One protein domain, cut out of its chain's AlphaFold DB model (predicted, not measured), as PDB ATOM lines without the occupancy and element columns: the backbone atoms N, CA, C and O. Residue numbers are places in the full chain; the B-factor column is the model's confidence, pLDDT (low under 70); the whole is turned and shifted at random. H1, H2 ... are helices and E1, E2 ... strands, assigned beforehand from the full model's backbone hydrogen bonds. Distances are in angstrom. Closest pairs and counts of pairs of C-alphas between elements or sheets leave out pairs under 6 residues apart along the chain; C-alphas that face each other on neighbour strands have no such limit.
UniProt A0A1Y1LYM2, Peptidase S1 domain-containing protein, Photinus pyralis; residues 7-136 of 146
ATOM      1  N   LEU A   7       2.871 -40.220   7.112       77.94
ATOM      2  CA  LEU A   7       3.753 -39.162   7.591       77.94
ATOM      3  C   LEU A   7       5.185 -39.694   7.664       77.94
ATOM      4  O   LEU A   7       5.461 -40.683   8.342       77.94
ATOM      5  N   ASN A   8       6.111 -39.004   7.001       77.25
ATOM      6  CA  ASN A   8       7.535 -39.303   7.105       77.25
ATOM      7  C   ASN A   8       8.100 -38.667   8.374       77.25
ATOM      8  O   ASN A   8       8.139 -37.444   8.489       77.25
ATOM      9  N   HIS A   9       8.543 -39.499   9.313       74.44
ATOM     10  CA  HIS A   9       9.252 -39.066  10.509       74.44
ATOM     11  C   HIS A   9      10.761 -39.217  10.281       74.44
ATOM     12  O   HIS A   9      11.203 -40.278   9.842       74.44
ATOM     13  N   GLU A  10      11.558 -38.191  10.596       75.88
ATOM     14  CA  GLU A  10      13.017 -38.214  10.364       75.88
ATOM     15  C   GLU A  10      13.715 -39.361  11.120       75.88
ATOM     16  O   GLU A  10      14.649 -39.965  10.604       75.88
ATOM     17  N   GLU A  11      13.222 -39.696  12.314       76.38
ATOM     18  CA  GLU A  11      13.817 -40.698  13.212       76.38
ATOM     19  C   GLU A  11      13.198 -42.104  13.083       76.38
ATOM     20  O   GLU A  11      13.886 -43.105  13.262       76.38
ATOM     21  N   TYR A  12      11.905 -42.198  12.748       70.56
ATOM     22  CA  TYR A  12      11.149 -43.464  12.763       70.56
ATOM     23  C   TYR A  12      10.734 -43.953  11.368       70.56
ATOM     24  O   TYR A  12      10.032 -44.956  11.248       70.56
ATOM     25  N   GLY A  13      11.163 -43.262  10.309       80.50
ATOM     26  CA  GLY A  13      10.787 -43.577   8.935       80.50
ATOM     27  C   GLY A  13       9.334 -43.218   8.613       80.50
ATOM     28  O   GLY A  13       8.698 -42.396   9.276       80.50
ATOM     29  N   ASN A  14       8.807 -43.813   7.542       81.75
ATOM     30  CA  ASN A  14       7.449 -43.545   7.077       81.75
ATOM     31  C   ASN A  14       6.415 -44.269   7.954       81.75
ATOM     32  O   ASN A  14       6.367 -45.501   7.962       81.75
ATOM     33  N   LYS A  15       5.573 -43.514   8.667       81.50
ATOM     34  CA  LYS A  15       4.474 -44.049   9.473       81.50
ATOM     35  C   LYS A  15       3.144 -43.741   8.802       81.50
ATOM     36  O   LYS A  15       2.743 -42.585   8.690       81.50
ATOM     37  N   CYS A  16       2.444 -44.796   8.410       83.88
ATOM     38  CA  CYS A  16       1.130 -44.707   7.795       83.88
ATOM     39  C   CYS A  16       0.028 -45.083   8.783       83.88
ATOM     40  O   CYS A  16       0.227 -45.915   9.670       83.88
ATOM     41  N   SER A  17      -1.131 -44.457   8.624       84.12
ATOM     42  CA  SER A  17      -2.355 -44.893   9.285       84.12
ATOM     43  C   SER A  17      -2.918 -46.155   8.633       84.12
ATOM     44  O   SER A  17      -2.595 -46.494   7.491       84.12
ATOM     45  N   GLU A  18      -3.767 -46.858   9.379       84.19
ATOM     46  CA  GLU A  18      -4.619 -47.895   8.799       84.19
ATOM     47  C   GLU A  18      -5.540 -47.293   7.718       84.19
ATOM     48  O   GLU A  18      -5.908 -46.119   7.809       84.19
ATOM     49  N   PRO A  19      -5.956 -48.079   6.707       84.25
ATOM     50  CA  PRO A  19      -6.937 -47.629   5.729       84.25
ATOM     51  C   PRO A  19      -8.234 -47.138   6.382       84.25
ATOM     52  O   PRO A  19      -8.643 -47.623   7.440       84.25
ATOM     53  N   VAL A  20      -8.918 -46.216   5.701       86.06
ATOM     54  CA  VAL A  20     -10.244 -45.750   6.123       86.06
ATOM     55  C   VAL A  20     -11.214 -46.927   6.256       86.06
ATOM     56  O   VAL A  20     -11.212 -47.851   5.439       86.06
ATOM     57  N   LYS A  21     -12.047 -46.889   7.297       88.38
ATOM     58  CA  LYS A  21     -13.097 -47.884   7.534       88.38
ATOM     59  C   LYS A  21     -14.454 -47.227   7.297       88.38
ATOM     60  O   LYS A  21     -14.848 -46.347   8.058       88.38
ATOM     61  N   ASP A  22     -15.167 -47.683   6.271       91.81
ATOM     62  CA  ASP A  22     -16.515 -47.206   5.955       91.81
ATOM     63  C   ASP A  22     -17.583 -48.039   6.683       91.81
ATOM     64  O   ASP A  22     -17.556 -49.278   6.684       91.81
ATOM     65  N   TYR A  23     -18.558 -47.356   7.284       93.62
ATOM     66  CA  TYR A  23     -19.675 -47.966   8.008       93.62
ATOM     67  C   TYR A  23     -21.002 -47.449   7.458       93.62
ATOM     68  O   TYR A  23     -21.200 -46.244   7.310       93.62
ATOM     69  N   SER A  24     -21.931 -48.360   7.168       96.56
ATOM     70  CA  SER A  24     -23.301 -47.985   6.815       96.56
ATOM     71  C   SER A  24     -24.060 -47.532   8.061       96.56
ATOM     72  O   SER A  24     -23.792 -48.018   9.164       96.56
ATOM     73  N   ILE A  25     -25.016 -46.627   7.875       97.38
ATOM     74  CA  ILE A  25     -25.873 -46.107   8.943       97.38
ATOM     75  C   ILE A  25     -27.033 -47.079   9.170       97.38
ATOM     76  O   ILE A  25     -27.713 -47.450   8.215       97.38
ATOM     77  N   GLU A  26     -27.250 -47.474  10.422       97.69
ATOM     78  CA  GLU A  26     -28.419 -48.254  10.849       97.69
ATOM     79  C   GLU A  26     -29.592 -47.331  11.178       97.69
ATOM     80  O   GLU A  26     -30.706 -47.526  10.698       97.69
ATOM     81  N   GLU A  27     -29.331 -46.297  11.978       97.69
ATOM     82  CA  GLU A  27     -30.359 -45.408  12.509       97.69
ATOM     83  C   GLU A  27     -29.806 -43.990  12.683       97.69
ATOM     84  O   GLU A  27     -28.652 -43.790  13.073       97.69
ATOM     85  N   VAL A  28     -30.653 -42.991  12.431       97.75
ATOM     86  CA  VAL A  28     -30.396 -41.593  12.787       97.75
ATOM     87  C   VAL A  28     -31.500 -41.127  13.724       97.75
ATOM     88  O   VAL A  28     -32.663 -41.053  13.331       97.75
ATOM     89  N   LYS A  29     -31.129 -40.764  14.951       97.50
ATOM     90  CA  LYS A  29     -32.043 -40.225  15.957       97.50
ATOM     91  C   LYS A  29     -31.766 -38.743  16.170       97.50
ATOM     92  O   LYS A  29     -30.823 -38.368  16.869       97.50
ATOM     93  N   VAL A  30     -32.593 -37.901  15.558       96.62
ATOM     94  CA  VAL A  30     -32.552 -36.444  15.747       96.62
ATOM     95  C   VAL A  30     -33.130 -36.096  17.117       96.62
ATOM     96  O   VAL A  30     -34.087 -36.727  17.569       96.62
ATOM     97  N   HIS A  31     -32.546 -35.106  17.794       95.31
ATOM     98  CA  HIS A  31     -33.070 -34.630  19.067       95.31
ATOM     99  C   HIS A  31     -34.518 -34.130  18.909       95.31
ATOM    100  O   HIS A  31     -34.799 -33.291  18.061       95.31
ATOM    101  N   GLU A  32     -35.442 -34.596  19.754       95.88
ATOM    102  CA  GLU A  32     -36.891 -34.321  19.633       95.88
ATOM    103  C   GLU A  32     -37.238 -32.825  19.683       95.88
ATOM    104  O   GLU A  32     -38.206 -32.370  19.087       95.88
ATOM    105  N   GLY A  33     -36.428 -32.048  20.402       92.81
ATOM    106  CA  GLY A  33     -36.548 -30.592  20.473       92.81
ATOM    107  C   GLY A  33     -35.862 -29.810  19.346       92.81
ATOM    108  O   GLY A  33     -35.817 -28.587  19.450       92.81
ATOM    109  N   TYR A  34     -35.288 -30.472  18.337       90.75
ATOM    110  CA  TYR A  34     -34.706 -29.789  17.182       90.75
ATOM    111  C   TYR A  34     -35.798 -29.090  16.370       90.75
ATOM    112  O   TYR A  34     -36.836 -29.676  16.059       90.75
ATOM    113  N   ILE A  35     -35.546 -27.839  15.987       88.44
ATOM    114  CA  ILE A  35     -36.446 -27.064  15.129       88.44
ATOM    115  C   ILE A  35     -35.663 -26.573  13.920       88.44
ATOM    116  O   ILE A  35     -34.702 -25.810  14.057       88.44
ATOM    117  N   HIS A  36     -36.127 -26.943  12.726       87.56
ATOM    118  CA  HIS A  36     -35.552 -26.474  11.472       87.56
ATOM    119  C   HIS A  36     -35.838 -24.979  11.270       87.56
ATOM    120  O   HIS A  36     -36.863 -24.573  10.728       87.56
ATOM    121  N   SER A  37     -34.934 -24.147  11.776       83.62
ATOM    122  CA  SER A  37     -35.035 -22.691  11.783       83.62
ATOM    123  C   SER A  37     -33.643 -22.076  11.702       83.62
ATOM    124  O   SER A  37     -32.643 -22.770  11.880       83.62
ATOM    125  N   ALA A  38     -33.561 -20.760  11.482       78.56
ATOM    126  CA  ALA A  38     -32.273 -20.073  11.436       78.56
ATOM    127  C   ALA A  38     -31.448 -20.300  12.712       78.56
ATOM    128  O   ALA A  38     -30.239 -20.492  12.609       78.56
ATOM    129  N   ALA A  39     -32.093 -20.301  13.883       76.19
ATOM    130  CA  ALA A  39     -31.439 -20.488  15.174       76.19
ATOM    131  C   ALA A  39     -30.999 -21.936  15.440       76.19
ATOM    132  O   ALA A  39     -30.132 -22.121  16.281       76.19
ATOM    133  N   ALA A  40     -31.575 -22.921  14.734       82.31
ATOM    134  CA  ALA A  40     -31.282 -24.349  14.887       82.31
ATOM    135  C   ALA A  40     -31.113 -24.785  16.364       82.31
ATOM    136  O   ALA A  40     -30.065 -25.309  16.735       82.31
ATOM    137  N   PRO A  41     -32.112 -24.546  17.236       85.00
ATOM    138  CA  PRO A  41     -32.001 -24.927  18.639       85.00
ATOM    139  C   PRO A  41     -31.832 -26.441  18.765       85.00
ATOM    140  O   PRO A  41     -32.436 -27.199  17.995       85.00
ATOM    141  N   LYS A  42     -31.055 -26.875  19.764       88.69
ATOM    142  CA  LYS A  42     -30.795 -28.302  20.035       88.69
ATOM    143  C   LYS A  42     -30.320 -29.066  18.789       88.69
ATOM    144  O   LYS A  42     -30.775 -30.180  18.528       88.69
ATOM    145  N   ASP A  43     -29.423 -28.451  18.018       88.81
ATOM    146  CA  ASP A  43     -28.795 -29.033  16.826       88.81
ATOM    147  C   ASP A  43     -27.835 -30.175  17.199       88.81
ATOM    148  O   ASP A  43     -26.615 -30.022  17.261       88.81
ATOM    149  N   ILE A  44     -28.417 -31.329  17.524       92.31
ATOM    150  CA  ILE A  44     -27.713 -32.561  17.861       92.31
ATOM    151  C   ILE A  44     -28.522 -33.777  17.396       92.31
ATOM    152  O   ILE A  44     -29.754 -33.809  17.456       92.31
ATOM    153  N   ALA A  45     -27.819 -34.806  16.937       94.69
ATOM    154  CA  ALA A  45     -28.391 -36.093  16.575       94.69
ATOM    155  C   ALA A  45     -27.416 -37.217  16.933       94.69
ATOM    156  O   ALA A  45     -26.202 -37.007  16.987       94.69
ATOM    157  N   LEU A  46     -27.950 -38.415  17.153       96.44
ATOM    158  CA  LEU A  46     -27.167 -39.638  17.272       96.44
ATOM    159  C   LEU A  46     -27.252 -40.411  15.958       96.44
ATOM    160  O   LEU A  46     -28.336 -40.577  15.401       96.44
ATOM    161  N   VAL A  47     -26.108 -40.893  15.483       96.94
ATOM    162  CA  VAL A  47     -26.016 -41.794  14.333       96.94
ATOM    163  C   VAL A  47     -25.503 -43.128  14.843       96.94
ATOM    164  O   VAL A  47     -24.416 -43.186  15.414       96.94
ATOM    165  N   ARG A  48     -26.301 -44.180  14.659       96.75
ATOM    166  CA  ARG A  48     -25.945 -45.556  14.997       96.75
ATOM    167  C   ARG A  48     -25.410 -46.249  13.752       96.75
ATOM    168  O   ARG A  48     -26.060 -46.230  12.703       96.75
ATOM    169  N   LEU A  49     -24.234 -46.855  13.860       98.00
ATOM    170  CA  LEU A  49     -23.671 -47.650  12.775       98.00
ATOM    171  C   LEU A  49     -24.288 -49.046  12.702       98.00
ATOM    172  O   LEU A  49     -24.652 -49.633  13.710       98.00
ATOM    173  N   SER A  50     -24.308 -49.595  11.489       97.44
ATOM    174  CA  SER A  50     -24.750 -50.965  11.162       97.44
ATOM    175  C   SER A  50     -23.962 -52.090  11.833       97.44
ATOM    176  O   SER A  50     -24.397 -53.239  11.799       97.44
ATOM    177  N   ARG A  51     -22.787 -51.791  12.391       97.00
ATOM    178  CA  ARG A  51     -21.943 -52.737  13.121       97.00
ATOM    179  C   ARG A  51     -21.026 -51.991  14.081       97.00
ATOM    180  O   ARG A  51     -20.706 -50.827  13.838       97.00
ATOM    181  N   ASP A  52     -20.559 -52.706  15.095       96.25
ATOM    182  CA  ASP A  52     -19.607 -52.183  16.068       96.25
ATOM    183  C   ASP A  52     -18.275 -51.791  15.408       96.25
ATOM    184  O   ASP A  52     -17.809 -52.409  14.443       96.25
ATOM    185  N   VAL A  53     -17.659 -50.742  15.952       95.38
ATOM    186  CA  VAL A  53     -16.363 -50.226  15.507       95.38
ATOM    187  C   VAL A  53     -15.245 -50.870  16.316       95.38
ATOM    188  O   VAL A  53     -15.153 -50.690  17.529       95.38
ATOM    189  N   GLU A  54     -14.337 -51.559  15.631       93.44
ATOM    190  CA  GLU A  54     -13.102 -52.051  16.241       93.44
ATOM    191  C   GLU A  54     -12.120 -50.900  16.473       93.44
ATOM    192  O   GLU A  54     -11.707 -50.212  15.528       93.44
ATOM    193  N   TYR A  55     -11.736 -50.701  17.734       93.50
ATOM    194  CA  TYR A  55     -10.790 -49.658  18.118       93.50
ATOM    195  C   TYR A  55      -9.386 -49.958  17.603       93.50
ATOM    196  O   TYR A  55      -8.946 -51.104  17.552       93.50
ATOM    197  N   SER A  56      -8.669 -48.889  17.275       89.25
ATOM    198  CA  SER A  56      -7.261 -48.941  16.895       89.25
ATOM    199  C   SER A  56      -6.517 -47.733  17.461       89.25
ATOM    200  O   SER A  56      -7.050 -46.946  18.253       89.25
ATOM    201  N   ASP A  57      -5.265 -47.555  17.054       88.56
ATOM    202  CA  ASP A  57      -4.505 -46.349  17.388       88.56
ATOM    203  C   ASP A  57      -5.068 -45.090  16.712       88.56
ATOM    204  O   ASP A  57      -4.828 -43.980  17.188       88.56
ATOM    205  N   PHE A  58      -5.854 -45.254  15.643       87.88
ATOM    206  CA  PHE A  58      -6.432 -44.157  14.861       87.88
ATOM    207  C   PHE A  58      -7.949 -44.008  15.039       87.88
ATOM    208  O   PHE A  58      -8.512 -43.004  14.607       87.88
ATOM    209  N   ILE A  59      -8.611 -44.975  15.687       91.31
ATOM    210  CA  ILE A  59     -10.060 -44.977  15.915       91.31
ATOM    211  C   ILE A  59     -10.335 -45.190  17.401       91.31
ATOM    212  O   ILE A  59     -10.152 -46.292  17.921       91.31
ATOM    213  N   ARG A  60     -10.788 -44.132  18.081       93.31
ATOM    214  CA  ARG A  60     -11.204 -44.159  19.490       93.31
ATOM    215  C   ARG A  60     -12.360 -43.185  19.734       93.31
ATOM    216  O   ARG A  60     -12.397 -42.137  19.085       93.31
ATOM    217  N   PRO A  61     -13.274 -43.492  20.670       93.81
ATOM    218  CA  PRO A  61     -14.368 -42.594  21.017       93.81
ATOM    219  C   PRO A  61     -13.861 -41.364  21.779       93.81
ATOM    220  O   PRO A  61     -12.842 -41.411  22.471       93.81
ATOM    221  N   VAL A  62     -14.618 -40.269  21.698       90.25
ATOM    222  CA  VAL A  62     -14.445 -39.102  22.573       90.25
ATOM    223  C   VAL A  62     -15.229 -39.294  23.873       90.25
ATOM    224  O   VAL A  62     -16.291 -39.921  23.887       90.25
ATOM    225  N   CYS A  63     -14.726 -38.744  24.975       88.25
ATOM    226  CA  CYS A  63     -15.470 -38.708  26.228       88.25
ATOM    227  C   CYS A  63     -16.647 -37.729  26.125       88.25
ATOM    228  O   CYS A  63     -16.494 -36.622  25.606       88.25
ATOM    229  N   LEU A  64     -17.804 -38.116  26.666       87.44
ATOM    230  CA  LEU A  64     -18.904 -37.183  26.876       87.44
ATOM    231  C   LEU A  64     -18.747 -36.509  28.241       87.44
ATOM    232  O   LEU A  64     -18.473 -37.202  29.222       87.44
ATOM    233  N   PRO A  65     -18.942 -35.187  28.327       82.38
ATOM    234  CA  PRO A  65     -18.915 -34.497  29.601       82.38
ATOM    235  C   PRO A  65     -20.038 -34.988  30.521       82.38
ATOM    236  O   PRO A  65     -21.204 -35.007  30.120       82.38
ATOM    237  N   THR A  66     -19.723 -35.324  31.772       79.62
ATOM    238  CA  THR A  66     -20.750 -35.453  32.813       79.62
ATOM    239  C   THR A  66     -20.977 -34.098  33.488       79.62
ATOM    240  O   THR A  66     -20.071 -33.269  33.570       79.62
ATOM    241  N   ALA A  67     -22.187 -33.850  34.002       64.06
ATOM    242  CA  ALA A  67     -22.575 -32.553  34.578       64.06
ATOM    243  C   ALA A  67     -21.700 -32.075  35.762       64.06
ATOM    244  O   ALA A  67     -21.814 -30.926  36.176       64.06
ATOM    245  N   LYS A  68     -20.845 -32.941  36.320       61.75
ATOM    246  CA  LYS A  68     -19.931 -32.627  37.429       61.75
ATOM    247  C   LYS A  68     -18.494 -32.325  36.984       61.75
ATOM    248  O   LYS A  68     -17.713 -31.865  37.807       61.75
ATOM    249  N   GLU A  69     -18.136 -32.606  35.732       60.06
ATOM    250  CA  GLU A  69     -16.734 -32.678  35.288       60.06
ATOM    251  C   GLU A  69     -16.293 -31.529  34.379       60.06
ATOM    252  O   GLU A  69     -15.100 -31.408  34.104       60.06
ATOM    253  N   VAL A  70     -17.206 -30.677  33.900       63.81
ATOM    254  CA  VAL A  70     -16.833 -29.623  32.947       63.81
ATOM    255  C   VAL A  70     -16.703 -28.273  33.622       63.81
ATOM    256  O   VAL A  70     -17.690 -27.589  33.883       63.81
ATOM    257  N   ASP A  71     -15.460 -27.863  33.836       64.50
ATOM    258  CA  ASP A  71     -15.133 -26.493  34.208       64.50
ATOM    259  C   ASP A  71     -15.062 -25.609  32.946       64.50
ATOM    260  O   ASP A  71     -13.990 -25.282  32.436       64.50
ATOM    261  N   LEU A  72     -16.227 -25.271  32.375       74.69
ATOM    262  CA  LEU A  72     -16.339 -24.349  31.231       74.69
ATOM    263  C   LEU A  72     -16.258 -22.887  31.681       74.69
ATOM    264  O   LEU A  72     -17.171 -22.091  31.453       74.69
ATOM    265  N   ASN A  73     -15.144 -22.518  32.306       84.38
ATOM    266  CA  ASN A  73     -14.883 -21.124  32.632       84.38
ATOM    267  C   ASN A  73     -14.659 -20.297  31.364       84.38
ATOM    268  O   ASN A  73     -14.041 -20.741  30.393       84.38
ATOM    269  N   LEU A  74     -15.139 -19.052  31.372       85.88
ATOM    270  CA  LEU A  74     -14.860 -18.115  30.287       85.88
ATOM    271  C   LEU A  74     -13.346 -17.976  30.086       85.88
ATOM    272  O   LEU A  74     -12.586 -17.855  31.042       85.88
ATOM    273  N   GLY A  75     -12.913 -17.982  28.828       85.12
ATOM    274  CA  GLY A  75     -11.497 -17.959  28.478       85.12
ATOM    275  C   GLY A  75     -10.792 -19.311  28.587       85.12
ATOM    276  O   GLY A  75      -9.594 -19.350  28.313       85.12
ATOM    277  N   VAL A  76     -11.488 -20.406  28.925       89.25
ATOM    278  CA  VAL A  76     -10.899 -21.748  28.830       89.25
ATOM    279  C   VAL A  76     -10.490 -22.035  27.388       89.25
ATOM    280  O   VAL A  76     -11.201 -21.698  26.434       89.25
ATOM    281  N   GLU A  77      -9.312 -22.629  27.238       89.62
ATOM    282  CA  GLU A  77      -8.806 -23.084  25.955       89.62
ATOM    283  C   GLU A  77      -9.504 -24.388  25.548       89.62
ATOM    284  O   GLU A  77      -9.559 -25.354  26.305       89.62
ATOM    285  N   LEU A  78     -10.030 -24.411  24.330       89.06
ATOM    286  CA  LEU A  78     -10.708 -25.537  23.709       89.06
ATOM    287  C   LEU A  78     -10.002 -25.889  22.396       89.06
ATOM    288  O   LEU A  78      -9.311 -25.078  21.778       89.06
ATOM    289  N   THR A  79     -10.209 -27.118  21.934       89.56
ATOM    290  CA  THR A  79      -9.683 -27.587  20.651       89.56
ATOM    291  C   THR A  79     -10.825 -27.832  19.673       89.56
ATOM    292  O   THR A  79     -11.735 -28.601  19.965       89.56
ATOM    293  N   SER A  80     -10.734 -27.243  18.481       88.75
ATOM    294  CA  SER A  80     -11.545 -27.624  17.323       88.75
ATOM    295  C   SER A  80     -10.678 -28.375  16.316       88.75
ATOM    296  O   SER A  80      -9.508 -28.042  16.120       88.75
ATOM    297  N   SER A  81     -11.217 -29.412  15.680       88.81
ATOM    298  CA  SER A  81     -10.484 -30.175  14.669       88.81
ATOM    299  C   SER A  81     -11.386 -30.581  13.516       88.81
ATOM    300  O   SER A  81     -12.571 -30.834  13.710       88.81
ATOM    301  N   GLY A  82     -10.820 -30.650  12.318       84.81
ATOM    302  CA  GLY A  82     -11.546 -31.050  11.122       84.81
ATOM    303  C   GLY A  82     -10.784 -30.704   9.853       84.81
ATOM    304  O   GLY A  82      -9.714 -30.096   9.886       84.81
ATOM    305  N   TRP A  83     -11.352 -31.092   8.721       82.62
ATOM    306  CA  TRP A  83     -10.811 -30.780   7.398       82.62
ATOM    307  C   TRP A  83     -11.287 -29.410   6.888       82.62
ATOM    308  O   TRP A  83     -10.701 -28.845   5.975       82.62
ATOM    309  N   GLY A  84     -12.299 -28.813   7.526       69.94
ATOM    310  CA  GLY A  84     -12.945 -27.601   7.026       69.94
ATOM    311  C   GLY A  84     -13.785 -27.888   5.779       69.94
ATOM    312  O   GLY A  84     -13.587 -28.868   5.065       69.94
ATOM    313  N   THR A  85     -14.775 -27.049   5.522       58.25
ATOM    314  CA  THR A  85     -15.664 -27.211   4.371       58.25
ATOM    315  C   THR A  85     -15.116 -26.468   3.158       58.25
ATOM    316  O   THR A  85     -14.904 -25.254   3.208       58.25
ATOM    317  N   GLY A  86     -14.948 -27.187   2.047       47.53
ATOM    318  CA  GLY A  86     -14.793 -26.620   0.709       47.53
ATOM    319  C   GLY A  86     -16.084 -25.949   0.227       47.53
ATOM    320  O   GLY A  86     -16.758 -26.472  -0.648       47.53
ATOM    321  N   PHE A  87     -16.432 -24.789   0.796       44.78
ATOM    322  CA  PHE A  87     -17.466 -23.885   0.256       44.78
ATOM    323  C   PHE A  87     -16.874 -22.790  -0.645       44.78
ATOM    324  O   PHE A  87     -17.517 -21.788  -0.938       44.78
ATOM    325  N   THR A  88     -15.624 -22.955  -1.070       43.91
ATOM    326  CA  THR A  88     -15.003 -22.120  -2.100       43.91
ATOM    327  C   THR A  88     -14.420 -23.046  -3.149       43.91
ATOM    328  O   THR A  88     -14.094 -24.185  -2.827       43.91
ATOM    329  N   GLU A  89     -14.245 -22.547  -4.369       45.38
ATOM    330  CA  GLU A  89     -13.612 -23.192  -5.535       45.38
ATOM    331  C   GLU A  89     -12.165 -23.695  -5.294       45.38
ATOM    332  O   GLU A  89     -11.433 -24.013  -6.227       45.38
ATOM    333  N   LYS A  90     -11.713 -23.751  -4.036       50.19
ATOM    334  CA  LYS A  90     -10.411 -24.258  -3.626       50.19
ATOM    335  C   LYS A  90     -10.488 -25.768  -3.401       50.19
ATOM    336  O   LYS A  90     -11.474 -26.247  -2.836       50.19
ATOM    337  N   PRO A  91      -9.442 -26.516  -3.790       53.88
ATOM    338  CA  PRO A  91      -9.396 -27.950  -3.560       53.88
ATOM    339  C   PRO A  91      -9.603 -28.253  -2.069       53.88
ATOM    340  O   PRO A  91      -9.121 -27.492  -1.218       53.88
ATOM    341  N   PRO A  92     -10.331 -29.336  -1.744       57.28
ATOM    342  CA  PRO A  92     -10.586 -29.719  -0.365       57.28
ATOM    343  C   PRO A  92      -9.264 -29.826   0.395       57.28
ATOM    344  O   PRO A  92      -8.268 -30.333  -0.123       57.28
ATOM    345  N   VAL A  93      -9.242 -29.322   1.630       59.25
ATOM    346  CA  VAL A  93      -8.084 -29.499   2.504       59.25
ATOM    347  C   VAL A  93      -7.982 -30.992   2.806       59.25
ATOM    348  O   VAL A  93      -8.800 -31.545   3.531       59.25
ATOM    349  N   VAL A  94      -6.983 -31.643   2.217       69.31
ATOM    350  CA  VAL A  94      -6.810 -33.103   2.297       69.31
ATOM    351  C   VAL A  94      -6.323 -33.539   3.687       69.31
ATOM    352  O   VAL A  94      -6.571 -34.658   4.114       69.31
ATOM    353  N   ILE A  95      -5.689 -32.631   4.437       76.94
ATOM    354  CA  ILE A  95      -5.081 -32.915   5.743       76.94
ATOM    355  C   ILE A  95      -5.937 -32.325   6.870       76.94
ATOM    356  O   ILE A  95      -6.200 -31.118   6.891       76.94
ATOM    357  N   LYS A  96      -6.320 -33.158   7.844       82.12
ATOM    358  CA  LYS A  96      -7.041 -32.723   9.050       82.12
ATOM    359  C   LYS A  96      -6.229 -31.673   9.808       82.12
ATOM    360  O   LYS A  96      -5.042 -31.858  10.066       82.12
ATOM    361  N   LYS A  97      -6.881 -30.588  10.224       83.12
ATOM    362  CA  LYS A  97      -6.264 -29.522  11.021       83.12
ATOM    363  C   LYS A  97      -6.802 -29.513  12.445       83.12
ATOM    364  O   LYS A  97      -7.928 -29.935  12.708       83.12
ATOM    365  N   LYS A  98      -5.979 -28.990  13.352       86.19
ATOM    366  CA  LYS A  98      -6.310 -28.699  14.746       86.19
ATOM    367  C   LYS A  98      -6.182 -27.194  14.971       86.19
ATOM    368  O   LYS A  98      -5.196 -26.594  14.552       86.19
ATOM    369  N   PHE A  99      -7.162 -26.606  15.645       84.31
ATOM    370  CA  PHE A  99      -7.211 -25.190  15.979       84.31
ATOM    371  C   PHE A  99      -7.467 -25.019  17.468       84.31
ATOM    372  O   PHE A  99      -8.362 -25.650  18.034       84.31
ATOM    373  N   THR A 100      -6.705 -24.124  18.078       87.44
ATOM    374  CA  THR A 100      -6.954 -23.662  19.438       87.44
ATOM    375  C   THR A 100      -7.978 -22.532  19.401       87.44
ATOM    376  O   THR A 100      -7.811 -21.556  18.663       87.44
ATOM    377  N   VAL A 101      -9.043 -22.674  20.182       90.69
ATOM    378  CA  VAL A 101     -10.103 -21.674  20.352       90.69
ATOM    379  C   VAL A 101     -10.344 -21.444  21.838       90.69
ATOM    380  O   VAL A 101      -9.903 -22.223  22.671       90.69
ATOM    381  N   TRP A 102     -11.033 -20.370  22.186       90.62
ATOM    382  CA  TRP A 102     -11.327 -20.009  23.566       90.62
ATOM    383  C   TRP A 102     -12.826 -19.855  23.745       90.62
ATOM    384  O   TRP A 102     -13.499 -19.342  22.847       90.62
ATOM    385  N   LEU A 103     -13.339 -20.273  24.901       90.31
ATOM    386  CA  LEU A 103     -14.719 -19.996  25.284       90.31
ATOM    387  C   LEU A 103     -14.894 -18.495  25.530       90.31
ATOM    388  O   LEU A 103     -14.090 -17.859  26.216       90.31
ATOM    389  N   ARG A 104     -15.950 -17.920  24.964       89.62
ATOM    390  CA  ARG A 104     -16.252 -16.488  24.996       89.62
ATOM    391  C   ARG A 104     -17.653 -16.251  25.561       89.62
ATOM    392  O   ARG A 104     -18.493 -17.150  25.509       89.62
ATOM    393  N   PRO A 105     -17.940 -15.047  26.082       90.12
ATOM    394  CA  PRO A 105     -19.293 -14.695  26.490       90.12
ATOM    395  C   PRO A 105     -20.269 -14.797  25.312       90.12
ATOM    396  O   PRO A 105     -19.989 -14.300  24.222       90.12
ATOM    397  N   VAL A 106     -21.446 -15.384  25.540       87.56
ATOM    398  CA  VAL A 106     -22.508 -15.523  24.522       87.56
ATOM    399  C   VAL A 106     -22.892 -14.172  23.901       87.56
ATOM    400  O   VAL A 106     -23.091 -14.069  22.688       87.56
ATOM    401  N   ASP A 107     -22.902 -13.107  24.704       89.25
ATOM    402  CA  ASP A 107     -23.182 -11.744  24.243       89.25
ATOM    403  C   ASP A 107     -22.180 -11.229  23.206       89.25
ATOM    404  O   ASP A 107     -22.532 -10.389  22.379       89.25
ATOM    405  N   GLU A 108     -20.938 -11.716  23.220       90.44
ATOM    406  CA  GLU A 108     -19.940 -11.352  22.214       90.44
ATOM    407  C   GLU A 108     -20.352 -11.881  20.836       90.44
ATOM    408  O   GLU A 108     -20.340 -11.133  19.858       90.44
ATOM    409  N   CYS A 109     -20.824 -13.130  20.769       88.38
ATOM    410  CA  CYS A 109     -21.365 -13.711  19.544       88.38
ATOM    411  C   CYS A 109     -22.644 -12.997  19.076       88.38
ATOM    412  O   CYS A 109     -22.781 -12.704  17.889       88.38
ATOM    413  N   ASN A 110     -23.558 -12.652  19.990       89.19
ATOM    414  CA  ASN A 110     -24.806 -11.952  19.648       89.19
ATOM    415  C   ASN A 110     -24.589 -10.519  19.116       89.19
ATOM    416  O   ASN A 110     -25.466  -9.962  18.451       89.19
ATOM    417  N   LYS A 111     -23.419  -9.917  19.362       89.69
ATOM    418  CA  LYS A 111     -23.026  -8.617  18.786       89.69
ATOM    419  C   LYS A 111     -22.488  -8.723  17.359       89.69
ATOM    420  O   LYS A 111     -22.332  -7.698  16.695       89.69
ATOM    421  N   LEU A 112     -22.181  -9.925  16.870       86.12
ATOM    422  CA  LEU A 112     -21.630 -10.096  15.531       86.12
ATOM    423  C   LEU A 112     -22.691  -9.824  14.468       86.12
ATOM    424  O   LEU A 112     -23.791 -10.374  14.513       86.12
ATOM    425  N   LYS A 113     -22.313  -9.046  13.446       83.69
ATOM    426  CA  LYS A 113     -23.202  -8.702  12.326       83.69
ATOM    427  C   LYS A 113     -23.824  -9.939  11.685       83.69
ATOM    428  O   LYS A 113     -25.017  -9.935  11.439       83.69
ATOM    429  N   ILE A 114     -23.047 -11.007  11.494       80.44
ATOM    430  CA  ILE A 114     -23.530 -12.263  10.899       80.44
ATOM    431  C   ILE A 114     -24.661 -12.918  11.706       80.44
ATOM    432  O   ILE A 114     -25.548 -13.525  11.116       80.44
ATOM    433  N   ILE A 115     -24.667 -12.783  13.035       81.75
ATOM    434  CA  ILE A 115     -25.745 -13.291  13.897       81.75
ATOM    435  C   ILE A 115     -26.946 -12.350  13.833       81.75
ATOM    436  O   ILE A 115     -28.063 -12.791  13.575       81.75
ATOM    437  N   GLN A 116     -26.703 -11.043  13.956       81.50
ATOM    438  CA  GLN A 116     -27.752 -10.025  13.898       81.50
ATOM    439  C   GLN A 116     -28.524 -10.040  12.570       81.50
ATOM    440  O   GLN A 116     -29.743  -9.889  12.569       81.50
ATOM    441  N   THR A 117     -27.842 -10.255  11.440       78.06
ATOM    442  CA  THR A 117     -28.460 -10.263  10.104       78.06
ATOM    443  C   THR A 117     -29.067 -11.606   9.712       78.06
ATOM    444  O   THR A 117     -29.821 -11.658   8.747       78.06
ATOM    445  N   SER A 118     -28.757 -12.695  10.421       74.44
ATOM    446  CA  SER A 118     -29.274 -14.034  10.101       74.44
ATOM    447  C   SER A 118     -30.553 -14.398  10.859       74.44
ATOM    448  O   SER A 118     -31.007 -15.535  10.760       74.44
ATOM    449  N   HIS A 119     -31.131 -13.464  11.626       69.06
ATOM    450  CA  HIS A 119     -32.221 -13.735  12.577       69.06
ATOM    451  C   HIS A 119     -31.890 -14.870  13.563       69.06
ATOM    452  O   HIS A 119     -32.781 -15.522  14.108       69.06
ATOM    453  N   ARG A 120     -30.595 -15.117  13.792       77.50
ATOM    454  CA  ARG A 120     -30.100 -16.086  14.766       77.50
ATOM    455  C   ARG A 120     -29.925 -15.397  16.107       77.50
ATOM    456  O   ARG A 120     -29.539 -14.233  16.175       77.50
ATOM    457  N   ARG A 121     -30.158 -16.140  17.182       80.81
ATOM    458  CA  ARG A 121     -29.799 -15.727  18.535       80.81
ATOM    459  C   ARG A 121     -29.061 -16.878  19.186       80.81
ATOM    460  O   ARG A 121     -29.575 -17.988  19.206       80.81
ATOM    461  N   VAL A 122     -27.866 -16.602  19.689       84.81
ATOM    462  CA  VAL A 122     -27.099 -17.563  20.481       84.81
ATOM    463  C   VAL A 122     -27.700 -17.572  21.884       84.81
ATOM    464  O   VAL A 122     -27.779 -16.524  22.534       84.81
ATOM    465  N   THR A 123     -28.179 -18.740  22.297       81.62
ATOM    466  CA  THR A 123     -28.865 -19.006  23.572       81.62
ATOM    467  C   THR A 123     -28.008 -19.887  24.488       81.62
ATOM    468  O   THR A 123     -26.845 -20.145  24.196       81.62
ATOM    469  N   ASP A 124     -28.552 -20.281  25.637       80.69
ATOM    470  CA  ASP A 124     -27.890 -21.083  26.672       80.69
ATOM    471  C   ASP A 124     -27.599 -22.536  26.258       80.69
ATOM    472  O   ASP A 124     -26.713 -23.168  26.827       80.69
ATOM    473  N   ASP A 125     -28.272 -23.045  25.227       81.00
ATOM    474  CA  ASP A 125     -27.959 -24.312  24.554       81.00
ATOM    475  C   ASP A 125     -26.782 -24.215  23.560       81.00
ATOM    476  O   ASP A 125     -26.472 -25.184  22.867       81.00
ATOM    477  N   HIS A 126     -26.101 -23.065  23.501       86.75
ATOM    478  CA  HIS A 126     -24.945 -22.824  22.643       86.75
ATOM    479  C   HIS A 126     -23.723 -22.340  23.434       86.75
ATOM    480  O   HIS A 126     -23.823 -21.626  24.431       86.75
ATOM    481  N   HIS A 127     -22.532 -22.624  22.904       88.69
ATOM    482  CA  HIS A 127     -21.281 -22.025  23.367       88.69
ATOM    483  C   HIS A 127     -20.696 -21.094  22.304       88.69
ATOM    484  O   HIS A 127     -20.567 -21.457  21.135       88.69
ATOM    485  N   CYS A 128     -20.308 -19.887  22.718       89.75
ATOM    486  CA  CYS A 128     -19.595 -18.944  21.863       89.75
ATOM    487  C   CYS A 128     -18.093 -19.234  21.937       89.75
ATOM    488  O   CYS A 128     -17.514 -19.199  23.022       89.75
ATOM    489  N   VAL A 129     -17.453 -19.515  20.800       90.88
ATOM    490  CA  VAL A 129     -16.012 -19.805  20.742       90.88
ATOM    491  C   VAL A 129     -15.299 -18.936  19.715       90.88
ATOM    492  O   VAL A 129     -15.837 -18.590  18.665       90.88
ATOM    493  N   GLY A 130     -14.055 -18.572  20.011       84.19
ATOM    494  CA  GLY A 130     -13.258 -17.720  19.137       84.19
ATOM    495  C   GLY A 130     -11.767 -17.932  19.282       84.19
ATOM    496  O   GLY A 130     -11.290 -18.301  20.344       84.19
ATOM    497  N   SER A 131     -11.019 -17.686  18.212       75.94
ATOM    498  CA  SER A 131      -9.572 -17.478  18.284       75.94
ATOM    499  C   SER A 131      -9.248 -16.153  18.990       75.94
ATOM    500  O   SER A 131     -10.097 -15.263  19.074       75.94
ATOM    501  N   LYS A 132      -7.993 -15.970  19.427       62.94
ATOM    502  CA  LYS A 132      -7.514 -14.705  20.024       62.94
ATOM    503  C   LYS A 132      -7.758 -13.463  19.147       62.94
ATOM    504  O   LYS A 132      -7.842 -12.370  19.697       62.94
ATOM    505  N   SER A 133      -7.903 -13.626  17.828       56.81
ATOM    506  CA  SER A 133      -8.062 -12.519  16.871       56.81
ATOM    507  C   SER A 133      -9.413 -12.495  16.140       56.81
ATOM    508  O   SER A 133      -9.680 -11.544  15.410       56.81
ATOM    509  N   ALA A 134     -10.262 -13.520  16.295       52.47
ATOM    510  CA  ALA A 134     -11.552 -13.629  15.605       52.47
ATOM    511  C   ALA A 134     -12.463 -14.684  16.247       52.47
ATOM    512  O   ALA A 134     -12.013 -15.795  16.529       52.47
ATOM    513  N   ILE A 135     -13.754 -14.382  16.389       53.59
ATOM    514  CA  ILE A 135     -14.770 -15.340  16.844       53.59
ATOM    515  C   ILE A 135     -15.093 -16.303  15.699       53.59
ATOM    516  O   ILE A 135     -15.482 -15.871  14.614       53.59
ATOM    517  N   LEU A 136     -14.916 -17.605  15.929       51.88
ATOM    518  CA  LEU A 136     -15.234 -18.645  14.959       51.88
ATOM    519  C   LEU A 136     -16.633 -19.162  15.277       51.88
ATOM    520  O   LEU A 136     -16.812 -20.069  16.082       51.88
TER     521      LEU A 136
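AT A GLANCE: This is residues 7 to 136 of the 146 residues of the protein "Peptidase S1 domain-containing protein" of Photinus pyralis (UniProt A0A1Y1LYM2). With little regular structure, this loose frame of long loops links three separate pieces, the twisted antiparallel sheet E5-E6-E7 and the hairpins E1-E2 and E3-E4, with H1 and H2 past the end of E6. The 130 printed residues, mixed in class with 46 in named elements, run E1 E2 E3 E4 E5 E6 H1 H2 E7. Radius of gyration of the C-alphas is 18.7 A, spans 50 by 42 by 39 A.

HOW THE PARTS SIT: Inner strand E6, residues 97 to 104, forms a hairpin with E5, residues 77 to 82; N 80 and O 99 are 2.9 A apart. E7, residues 128 to 131, is antiparallel to E6, N 102 to O 130 2.8 A. H1, residues 106 to 110, only grazes this strongly twisted sheet; its closest C-alphas to E7, Val 106 and Cys 128, are 5.2 A apart. H2, residues 113 to 117, is close but not clearly touching H1, closest C-alphas Asn 110 and Gln 116, 6.7 A. In H1 and H2 every O i to N i+4 pair is within hydrogen-bond range. Apart from E6 are hairpins E3, residues 25 to 30, with E4, residues 45 to 49, N 29 to O 46 2.8 A, and E1, residues 7 to 9, with E2, residues 13 to 16, N 7 to O 15 2.8 A.

IN THESE COORDINATES: E6 measures 21.6 A, E5 17.1 A. E1 begins at C-alpha 7 (3.753, -39.162, 7.591); E7 ends at C-alpha 131 (-9.572, -17.478, 18.284).

THE WHOLE: The farthest C-alphas, Glu 11 and His 119, are 53.4 A apart. The printed part has no cut; links E3 to E4, E4 to E5 and E5 to E6 are long. The model's pLDDT is under 70 at residues 67 to 71, 84 to 94, 119 and 132 to 136.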